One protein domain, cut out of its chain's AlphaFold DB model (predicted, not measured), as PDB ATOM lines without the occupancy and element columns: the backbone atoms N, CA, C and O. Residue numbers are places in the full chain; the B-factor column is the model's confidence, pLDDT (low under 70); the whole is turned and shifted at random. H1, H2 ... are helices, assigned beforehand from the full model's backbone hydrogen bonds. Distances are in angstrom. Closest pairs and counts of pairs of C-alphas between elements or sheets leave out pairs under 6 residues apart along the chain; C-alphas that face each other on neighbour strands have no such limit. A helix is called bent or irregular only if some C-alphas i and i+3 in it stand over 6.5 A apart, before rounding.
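AT A GLANCE: This is residues 11 to 82 of the 82 residues of the protein "Pantothenate kinase" of Treponema sp (UniProt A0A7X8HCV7). One long helix, H1, runs slantwise along one side, and after it the chain folds back into a small body of loops with the short helix H2 in it; the helix H3 leaves this body as an arm. Residues 11 to 18, which belong to H1, and residues 69 to 82, of which 69 to 80 belong to H3, stick out free at opposite ends of the length. The printed part has 72 residues, with three named helices in the order H1, H2, H3 and no named strand; the class is all helix. The whole is loose, with a radius of gyration of the C-alphas of 16.0 A, and flat, spanning 54 by 33 by 14 A.

IN THESE COORDINATES: H1, residues 11 to 36, is the longest helix, with 26 residues and 37.6 A from first to last C-alpha. It begins at C-alpha 11, (143.249, 178.894, 140.836), and ends at C-alpha 36, (156.014, 147.630, 124.386). H2, residues 49 to 54, measures 8.8 A. H3, residues 67 to 80, measures 20.3 A and ends at C-alpha 80, (141.782, 128.016, 152.051). No helix is bent or irregular.

HOW THE PARTS SIT: H1 touches no helix, but H1 and H2 are near each other. They are close but not clearly touching, with 1 pair of C-alphas within 8 A: those of Leu 23 and Leu 54, 7.1 A apart. Their centres are 13.2 A apart. They run the same way at a steep tilt of 69 degrees, only just short of about perpendicular. H3 is apart from H1 and also apart from H2. Residues 44 to 45 pair with residues 62 to 63, parallel, in stretches too short to be named strands. In H1, H2 and H3 every O i to N i+4 pair is within hydrogen-bond range.

THE WHOLE: The two C-alphas farthest apart are those of Ala 11 and Lys 82, the chain's last residue, at 55.3 A. Without the stretches that stand free, the body has 50 residues, spans 30 by 24 by 15 A and has a radius of gyration of 10.9 A. The link from H1 to H2, residues 37 to 48, and the link from H2 to H3, residues 55 to 66, are both long, with 12 residues each. The printed part has no cut. The mean pLDDT of the printed part is 86.8; residues 49 to 58 and residue 82 are under 70, and H2 has a mean of 69.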
ATOM      1  N   ALA A  11     144.013 180.086 140.466       96.12
ATOM      2  CA  ALA A  11     143.249 178.894 140.836       96.12
ATOM      3  C   ALA A  11     142.886 178.044 139.606       96.12
ATOM      4  O   ALA A  11     143.093 176.833 139.602       96.12
ATOM      5  N   GLN A  12     142.417 178.679 138.529       96.00
ATOM      6  CA  GLN A  12     142.105 177.997 137.272       96.00
ATOM      7  C   GLN A  12     143.349 177.410 136.602       96.00
ATOM      8  O   GLN A  12     143.284 176.309 136.065       96.00
ATOM      9  N   SER A  13     144.477 178.125 136.622       96.62
ATOM     10  CA  SER A  13     145.732 177.637 136.043       96.62
ATOM     11  C   SER A  13     146.258 176.412 136.793       96.62
ATOM     12  O   SER A  13     146.651 175.439 136.153       96.62
ATOM     13  N   ILE A  14     146.189 176.420 138.129       95.56
ATOM     14  CA  ILE A  14     146.555 175.270 138.969       95.56
ATOM     15  C   ILE A  14     145.617 174.092 138.701       95.56
ATOM     16  O   ILE A  14     146.087 172.994 138.408       95.56
ATOM     17  N   GLN A  15     144.300 174.316 138.745       92.31
ATOM     18  CA  GLN A  15     143.315 173.261 138.506       92.31
ATOM     19  C   GLN A  15     143.506 172.620 137.128       92.31
ATOM     20  O   GLN A  15     143.469 171.398 137.008       92.31
ATOM     21  N   SER A  16     143.730 173.439 136.099       93.38
ATOM     22  CA  SER A  16     143.995 172.964 134.746       93.38
ATOM     23  C   SER A  16     145.269 172.125 134.669       93.38
ATOM     24  O   SER A  16     145.228 171.006 134.161       93.38
ATOM     25  N   GLY A  17     146.378 172.631 135.219       93.50
ATOM     26  CA  GLY A  17     147.663 171.935 135.206       93.50
ATOM     27  C   GLY A  17     147.607 170.576 135.899       93.50
ATOM     28  O   GLY A  17     148.108 169.599 135.351       93.50
ATOM     29  N   ILE A  18     146.943 170.489 137.055       90.88
ATOM     30  CA  ILE A  18     146.801 169.229 137.795       90.88
ATOM     31  C   ILE A  18     145.943 168.234 137.007       90.88
ATOM     32  O   ILE A  18     146.390 167.124 136.740       90.88
ATOM     33  N   LEU A  19     144.728 168.624 136.602       87.31
ATOM     34  CA  LEU A  19     143.794 167.702 135.947       87.31
ATOM     35  C   LEU A  19     144.275 167.260 134.562       87.31
ATOM     36  O   LEU A  19     144.314 166.066 134.280       87.31
ATOM     37  N   LEU A  20     144.638 168.206 133.694       89.00
ATOM     38  CA  LEU A  20     145.061 167.884 132.330       89.00
ATOM     39  C   LEU A  20     146.459 167.266 132.302       89.00
ATOM     40  O   LEU A  20     146.714 166.387 131.484       89.00
ATOM     41  N   GLY A  21     147.348 167.693 133.204       90.00
ATOM     42  CA  GLY A  21     148.676 167.102 133.344       90.00
ATOM     43  C   GLY A  21     148.609 165.647 133.799       90.00
ATOM     44  O   GLY A  21     149.289 164.805 133.219       90.00
ATOM     45  N   TYR A  22     147.754 165.330 134.777       87.06
ATOM     46  CA  TYR A  22     147.561 163.951 135.233       87.06
ATOM     47  C   TYR A  22     146.964 163.062 134.137       87.06
ATOM     48  O   TYR A  22     147.469 161.968 133.902       87.06
ATOM     49  N   LEU A  23     145.949 163.552 133.415       85.19
ATOM     50  CA  LEU A  23     145.384 162.839 132.265       85.19
ATOM     51  C   LEU A  23     146.441 162.561 131.192       85.19
ATOM     52  O   LEU A  23     146.621 161.414 130.796       85.19
ATOM     53  N   GLY A  24     147.204 163.583 130.794       88.31
ATOM     54  CA  GLY A  24     148.268 163.424 129.802       88.31
ATOM     55  C   GLY A  24     149.380 162.474 130.256       88.31
ATOM     56  O   GLY A  24     149.915 161.725 129.440       88.31
ATOM     57  N   LEU A  25     149.711 162.465 131.553       89.38
ATOM     58  CA  LEU A  25     150.651 161.507 132.136       89.38
ATOM     59  C   LEU A  25     150.125 160.080 131.980       89.38
ATOM     60  O   LEU A  25     150.840 159.227 131.456       89.38
ATOM     61  N   VAL A  26     148.889 159.825 132.411       87.06
ATOM     62  CA  VAL A  26     148.264 158.499 132.333       87.06
ATOM     63  C   VAL A  26     148.189 158.022 130.883       87.06
ATOM     64  O   VAL A  26     148.692 156.940 130.580       87.06
ATOM     65  N   ASP A  27     147.648 158.849 129.986       86.81
ATOM     66  CA  ASP A  27     147.496 158.527 128.564       86.81
ATOM     67  C   ASP A  27     148.827 158.142 127.931       86.81
ATOM     68  O   ASP A  27     148.943 157.105 127.268       86.81
ATOM     69  N   ARG A  28     149.866 158.946 128.181       91.25
ATOM     70  CA  ARG A  28     151.184 158.704 127.605       91.25
ATOM     71  C   ARG A  28     151.799 157.411 128.121       91.25
ATOM     72  O   ARG A  28     152.392 156.669 127.339       91.25
ATOM     73  N   MET A  29     151.674 157.130 129.414       91.62
ATOM     74  CA  MET A  29     152.210 155.896 129.988       91.62
ATOM     75  C   MET A  29     151.490 154.665 129.432       91.62
ATOM     76  O   MET A  29     152.150 153.721 129.003       91.62
ATOM     77  N   VAL A  30     150.156 154.692 129.346       88.62
ATOM     78  CA  VAL A  30     149.365 153.592 128.771       88.62
ATOM     79  C   VAL A  30     149.725 153.354 127.300       88.62
ATOM     80  O   VAL A  30     149.880 152.205 126.884       88.62
ATOM     81  N   GLU A  31     149.898 154.414 126.507       89.94
ATOM     82  CA  GLU A  31     150.343 154.315 125.112       89.94
ATOM     83  C   GLU A  31     151.723 153.645 125.000       89.94
ATOM     84  O   GLU A  31     151.905 152.721 124.203       89.94
ATOM     85  N   LEU A  32     152.686 154.075 125.823       92.88
ATOM     86  CA  LEU A  32     154.034 153.505 125.855       92.88
ATOM     87  C   LEU A  32     154.012 152.018 126.234       92.88
ATOM     88  O   LEU A  32     154.625 151.209 125.537       92.88
ATOM     89  N   PHE A  33     153.247 151.641 127.261       93.06
ATOM     90  CA  PHE A  33     153.099 150.244 127.673       93.06
ATOM     91  C   PHE A  33     152.459 149.389 126.583       93.06
ATOM     92  O   PHE A  33     152.920 148.285 126.300       93.06
ATOM     93  N   ARG A  34     151.420 149.901 125.914       91.38
ATOM     94  CA  ARG A  34     150.806 149.202 124.781       91.38
ATOM     95  C   ARG A  34     151.812 148.990 123.662       91.38
ATOM     96  O   ARG A  34     151.850 147.898 123.107       91.38
ATOM     97  N   LYS A  35     152.634 149.990 123.340       93.50
ATOM     98  CA  LYS A  35     153.669 149.858 122.309       93.50
ATOM     99  C   LYS A  35     154.675 148.756 122.652       93.50
ATOM    100  O   LYS A  35     155.023 147.978 121.770       93.50
ATOM    101  N   GLU A  36     155.094 148.669 123.909       95.19
ATOM    102  CA  GLU A  36     156.014 147.630 124.386       95.19
ATOM    103  C   GLU A  36     155.382 146.226 124.360       95.19
ATOM    104  O   GLU A  36     156.022 145.265 123.943       95.19
ATOM    105  N   LEU A  37     154.096 146.112 124.705       94.06
ATOM    106  CA  LEU A  37     153.352 144.846 124.779       94.06
ATOM    107  C   LEU A  37     152.736 144.376 123.442       94.06
ATOM    108  O   LEU A  37     151.958 143.423 123.423       94.06
ATOM    109  N   GLY A  38     153.019 145.037 122.315       89.88
ATOM    110  CA  GLY A  38     152.471 144.650 121.002       89.88
ATOM    111  C   GLY A  38     151.034 145.125 120.727       89.88
ATOM    112  O   GLY A  38     150.323 144.555 119.900       89.88
ATOM    113  N   GLY A  39     150.590 146.178 121.414       80.50
ATOM    114  CA  GLY A  39     149.442 147.019 121.053       80.50
ATOM    115  C   GLY A  39     148.079 146.606 121.612       80.50
ATOM    116  O   GLY A  39     147.123 147.359 121.460       80.50
ATOM    117  N   ARG A  40     147.957 145.443 122.264       80.31
ATOM    118  CA  ARG A  40     146.652 144.865 122.661       80.31
ATOM    119  C   ARG A  40     146.364 144.863 124.166       80.31
ATOM    120  O   ARG A  40     145.413 144.222 124.599       80.31
ATOM    121  N   ALA A  41     147.166 145.554 124.969       87.81
ATOM    122  CA  ALA A  41     146.965 145.585 126.414       87.81
ATOM    123  C   ALA A  41     145.769 146.476 126.805       87.81
ATOM    124  O   ALA A  41     145.732 147.675 126.494       87.81
ATOM    125  N   SER A  42     144.804 145.894 127.518       86.75
ATOM    126  CA  SER A  42     143.733 146.638 128.185       86.75
ATOM    127  C   SER A  42     144.270 147.310 129.446       86.75
ATOM    128  O   SER A  42     145.039 146.709 130.192       86.75
ATOM    129  N   ALA A  43     143.848 148.548 129.694       87.56
ATOM    130  CA  ALA A  43     144.150 149.254 130.934       87.56
ATOM    131  C   ALA A  43     142.952 149.125 131.883       87.56
ATOM    132  O   ALA A  43     141.826 149.396 131.475       87.56
ATOM    133  N   ALA A  44     143.184 148.713 133.126       88.44
ATOM    134  CA  ALA A  44     142.175 148.699 134.183       88.44
ATOM    135  C   ALA A  44     142.470 149.832 135.174       88.44
ATOM    136  O   ALA A  44     143.631 150.065 135.514       88.44
ATOM    137  N   GLY A  45     141.435 150.558 135.590       87.75
ATOM    138  CA  GLY A  45     141.518 151.619 136.592       87.75
ATOM    139  C   GLY A  45     140.918 151.181 137.927       87.75
ATOM    140  O   GLY A  45     139.989 150.380 137.963       87.75
ATOM    141  N   THR A  46     141.439 151.715 139.027       90.19
ATOM    142  CA  THR A  46     140.886 151.574 140.383       90.19
ATOM    143  C   THR A  46     141.294 152.802 141.205       90.19
ATOM    144  O   THR A  46     142.096 153.613 140.733       90.19
ATOM    145  N   GLY A  47     140.759 152.962 142.415       86.62
ATOM    146  CA  GLY A  47     141.010 154.117 143.279       86.62
ATOM    147  C   GLY A  47     139.728 154.853 143.659       86.62
ATOM    148  O   GLY A  47     138.654 154.259 143.718       86.62
ATOM    149  N   ASP A  48     139.849 156.148 143.941       84.44
ATOM    150  CA  ASP A  48     138.744 156.983 144.411       84.44
ATOM    151  C   ASP A  48     137.824 157.492 143.278       84.44
ATOM    152  O   ASP A  48     138.042 157.258 142.086       84.44
ATOM    153  N   GLU A  49     136.770 158.222 143.658       69.12
ATOM    154  CA  GLU A  49     135.811 158.816 142.716       69.12
ATOM    155  C   GLU A  49     136.451 159.847 141.769       69.12
ATOM    156  O   GLU A  49     135.957 160.073 140.660       69.12
ATOM    157  N   ILE A  50     137.572 160.457 142.172       68.00
ATOM    158  CA  ILE A  50     138.333 161.375 141.320       68.00
ATOM    159  C   ILE A  50     139.003 160.581 140.195       68.00
ATOM    160  O   ILE A  50     138.930 160.995 139.037       68.00
ATOM    161  N   GLY A  51     139.579 159.416 140.501       68.94
ATOM    162  CA  GLY A  51     140.075 158.462 139.510       68.94
ATOM    163  C   GLY A  51     138.987 157.994 138.537       68.94
ATOM    164  O   GLY A  51     139.213 157.985 137.325       68.94
ATOM    165  N   LEU A  52     137.781 157.698 139.038       68.62
ATOM    166  CA  LEU A  52     136.640 157.272 138.215       68.62
ATOM    167  C   LEU A  52     136.253 158.326 137.168       68.62
ATOM    168  O   LEU A  52     136.050 158.003 135.998       68.62
ATOM    169  N   ALA A  53     136.188 159.598 137.566       69.94
ATOM    170  CA  ALA A  53     135.824 160.691 136.665       69.94
ATOM    171  C   ALA A  53     136.848 160.920 135.534       69.94
ATOM    172  O   ALA A  53     136.525 161.543 134.520       69.94
ATOM    173  N   LEU A  54     138.079 160.429 135.702       68.88
ATOM    174  CA  LEU A  54     139.185 160.571 134.754       68.88
ATOM    175  C   LEU A  54     139.390 159.322 133.882       68.88
ATOM    176  O   LEU A  54     140.058 159.399 132.850       68.88
ATOM    177  N   ALA A  55     138.762 158.198 134.236       67.19
ATOM    178  CA  ALA A  55     138.898 156.927 133.532       67.19
ATOM    179  C   ALA A  55     138.454 156.947 132.047       67.19
ATOM    180  O   ALA A  55     139.123 156.339 131.213       67.19
ATOM    181  N   PRO A  56     137.393 157.664 131.633       66.38
ATOM    182  CA  PRO A  56     137.041 157.729 130.212       66.38
ATOM    183  C   PRO A  56     138.112 158.419 129.357       66.38
ATOM    184  O   PRO A  56     138.274 158.088 128.186       66.38
ATOM    185  N   ALA A  57     138.841 159.376 129.939       65.12
ATOM    186  CA  ALA A  57     139.896 160.102 129.245       65.12
ATOM    187  C   ALA A  57     141.200 159.293 129.176       65.12
ATOM    188  O   ALA A  57     141.820 159.295 128.125       65.12
ATOM    189  N   GLY A  58     141.537 158.532 130.229       64.50
ATOM    190  CA  GLY A  58     142.769 157.732 130.345       64.50
ATOM    191  C   GLY A  58     142.879 156.480 129.454       64.50
ATOM    192  O   GLY A  58     143.803 155.678 129.607       64.50
ATOM    193  N   GLY A  59     141.888 156.221 128.592       73.25
ATOM    194  CA  GLY A  59     141.861 155.036 127.724       73.25
ATOM    195  C   GLY A  59     141.742 153.699 128.468       73.25
ATOM    196  O   GLY A  59     142.245 152.674 127.980       73.25
ATOM    197  N   TYR A  60     141.110 153.707 129.644       77.12
ATOM    198  CA  TYR A  60     140.833 152.513 130.439       77.12
ATOM    199  C   TYR A  60     139.692 151.695 129.822       77.12
ATOM    200  O   TYR A  60     138.708 152.240 129.329       77.12
ATOM    201  N   ALA A  61     139.815 150.371 129.865       81.88
ATOM    202  CA  ALA A  61     138.764 149.443 129.461       81.88
ATOM    203  C   ALA A  61     137.638 149.375 130.505       81.88
ATOM    204  O   ALA A  61     136.473 149.248 130.144       81.88
ATOM    205  N   PHE A  62     137.988 149.468 131.792       85.25
ATOM    206  CA  PHE A  62     137.040 149.565 132.900       85.25
ATOM    207  C   PHE A  62     137.690 150.235 134.116       85.25
ATOM    208  O   PHE A  62     138.920 150.276 134.226       85.25
ATOM    209  N   PHE A  63     136.856 150.741 135.025       87.56
ATOM    210  CA  PHE A  63     137.258 151.223 136.343       87.56
ATOM    211  C   PHE A  63     136.477 150.468 137.417       87.56
ATOM    212  O   PHE A  63     135.252 150.398 137.338       87.56
ATOM    213  N   ASP A  64     137.179 149.937 138.409       89.44
ATOM    214  CA  ASP A  64     136.594 149.200 139.525       89.44
ATOM    215  C   ASP A  64     137.165 149.711 140.865       89.44
ATOM    216  O   ASP A  64     138.343 149.480 141.153       89.44
ATOM    217  N   PRO A  65     136.366 150.401 141.705       90.50
ATOM    218  CA  PRO A  65     136.804 150.890 143.015       90.50
ATOM    219  C   PRO A  65     137.204 149.778 143.997       90.50
ATOM    220  O   PRO A  65     137.954 150.029 144.940       90.50
ATOM    221  N   TRP A  66     136.708 148.557 143.796       92.56
ATOM    222  CA  TRP A  66     136.868 147.441 144.725       92.56
ATOM    223  C   TRP A  66     137.931 146.437 144.294       92.56
ATOM    224  O   TRP A  66     138.209 145.509 145.052       92.56
ATOM    225  N   LEU A  67     138.595 146.670 143.157       93.69
ATOM    226  CA  LEU A  67     139.562 145.759 142.536       93.69
ATOM    227  C   LEU A  67     140.566 145.149 143.532       93.69
ATOM    228  O   LEU A  67     140.850 143.952 143.500       93.69
ATOM    229  N   SER A  68     141.089 145.964 144.455       94.12
ATOM    230  CA  SER A  68     142.023 145.501 145.491       94.12
ATOM    231  C   SER A  68     141.366 144.583 146.529       94.12
ATOM    232  O   SER A  68     141.964 143.584 146.927       94.12
ATOM    233  N   LEU A  69     140.149 144.903 146.983       96.50
ATOM    234  CA  LEU A  69     139.426 144.092 147.969       96.50
ATOM    235  C   LEU A  69     138.939 142.776 147.361       96.50
ATOM    236  O   LEU A  69     139.053 141.733 148.002       96.50
ATOM    237  N   GLU A  70     138.471 142.802 146.113       96.19
ATOM    238  CA  GLU A  70     138.116 141.592 145.368       96.19
ATOM    239  C   GLU A  70     139.335 140.682 145.187       96.19
ATOM    240  O   GLU A  70     139.265 139.479 145.441       96.19
ATOM    241  N   GLY A  71     140.494 141.261 144.853       96.12
ATOM    242  CA  GLY A  71     141.757 140.528 144.792       96.12
ATOM    243  C   GLY A  71     142.120 139.847 146.117       96.12
ATOM    244  O   GLY A  71     142.556 138.694 146.117       96.12
ATOM    245  N   LEU A  72     141.902 140.518 147.254       97.94
ATOM    246  CA  LEU A  72     142.119 139.935 148.582       97.94
ATOM    247  C   LEU A  72     141.144 138.788 148.883       97.94
ATOM    248  O   LEU A  72     141.579 137.756 149.395       97.94
ATOM    249  N   ALA A  73     139.864 138.929 148.533       97.62
ATOM    250  CA  ALA A  73     138.874 137.865 148.700       97.62
ATOM    251  C   ALA A  73     139.271 136.605 147.908       97.62
ATOM    252  O   ALA A  73     139.349 135.513 148.476       97.62
ATOM    253  N   VAL A  74     139.658 136.772 146.637       97.62
ATOM    254  CA  VAL A  74     140.140 135.675 145.779       97.62
ATOM    255  C   VAL A  74     141.387 135.002 146.362       97.62
ATOM    256  O   VAL A  74     141.529 133.780 146.287       97.62
ATOM    257  N   LEU A  75     142.315 135.767 146.946       97.69
ATOM    258  CA  LEU A  75     143.513 135.203 147.578       97.69
ATOM    259  C   LEU A  75     143.180 134.357 148.812       97.69
ATOM    260  O   LEU A  75     143.781 133.296 148.991       97.69
ATOM    261  N   ILE A  76     142.229 134.796 149.640       98.00
ATOM    262  CA  ILE A  76     141.780 134.042 150.817       98.00
ATOM    263  C   ILE A  76     141.154 132.713 150.387       98.00
ATOM    264  O   ILE A  76     141.562 131.665 150.886       98.00
ATOM    265  N   GLU A  77     140.234 132.733 149.421       96.75
ATOM    266  CA  GLU A  77     139.583 131.523 148.900       96.75
ATOM    267  C   GLU A  77     140.596 130.521 148.337       96.75
ATOM    268  O   GLU A  77     140.547 129.331 148.649       96.75
ATOM    269  N   ARG A  78     141.570 131.003 147.553       96.31
ATOM    270  CA  ARG A  78     142.629 130.159 146.980       96.31
ATOM    271  C   ARG A  78     143.526 129.530 148.038       96.31
ATOM    272  O   ARG A  78     143.965 128.397 147.859       96.31
ATOM    273  N   ASN A  79     143.827 130.257 149.111       96.19
ATOM    274  CA  ASN A  79     144.676 129.751 150.186       96.19
ATOM    275  C   ASN A  79     143.929 128.811 151.137       96.19
ATOM    276  O   ASN A  79     144.569 127.954 151.727       96.19
ATOM    277  N   ALA A  80     142.605 128.934 151.262       91.94
ATOM    278  CA  ALA A  80     141.782 128.016 152.051       91.94
ATOM    279  C   ALA A  80     141.587 126.639 151.383       91.94
ATOM    280  O   ALA A  80     141.199 125.686 152.051       91.94
ATOM    281  N   GLN A  81     141.833 126.536 150.071       77.00
ATOM    282  CA  GLN A  81     141.799 125.275 149.315       77.00
ATOM    283  C   GLN A  81     143.153 124.544 149.257       77.00
ATOM    284  O   GLN A  81     143.244 123.483 148.634       77.00
ATOM    285  N   LYS A  82     144.202 125.104 149.870       55.31
ATOM    286  CA  LYS A  82     145.480 124.424 150.112       55.31
ATOM    287  C   LYS A  82     145.495 123.804 151.500       55.31
ATOM    288  O   LYS A  82     146.110 122.724 151.618       55.31
TER     289      LYS A  82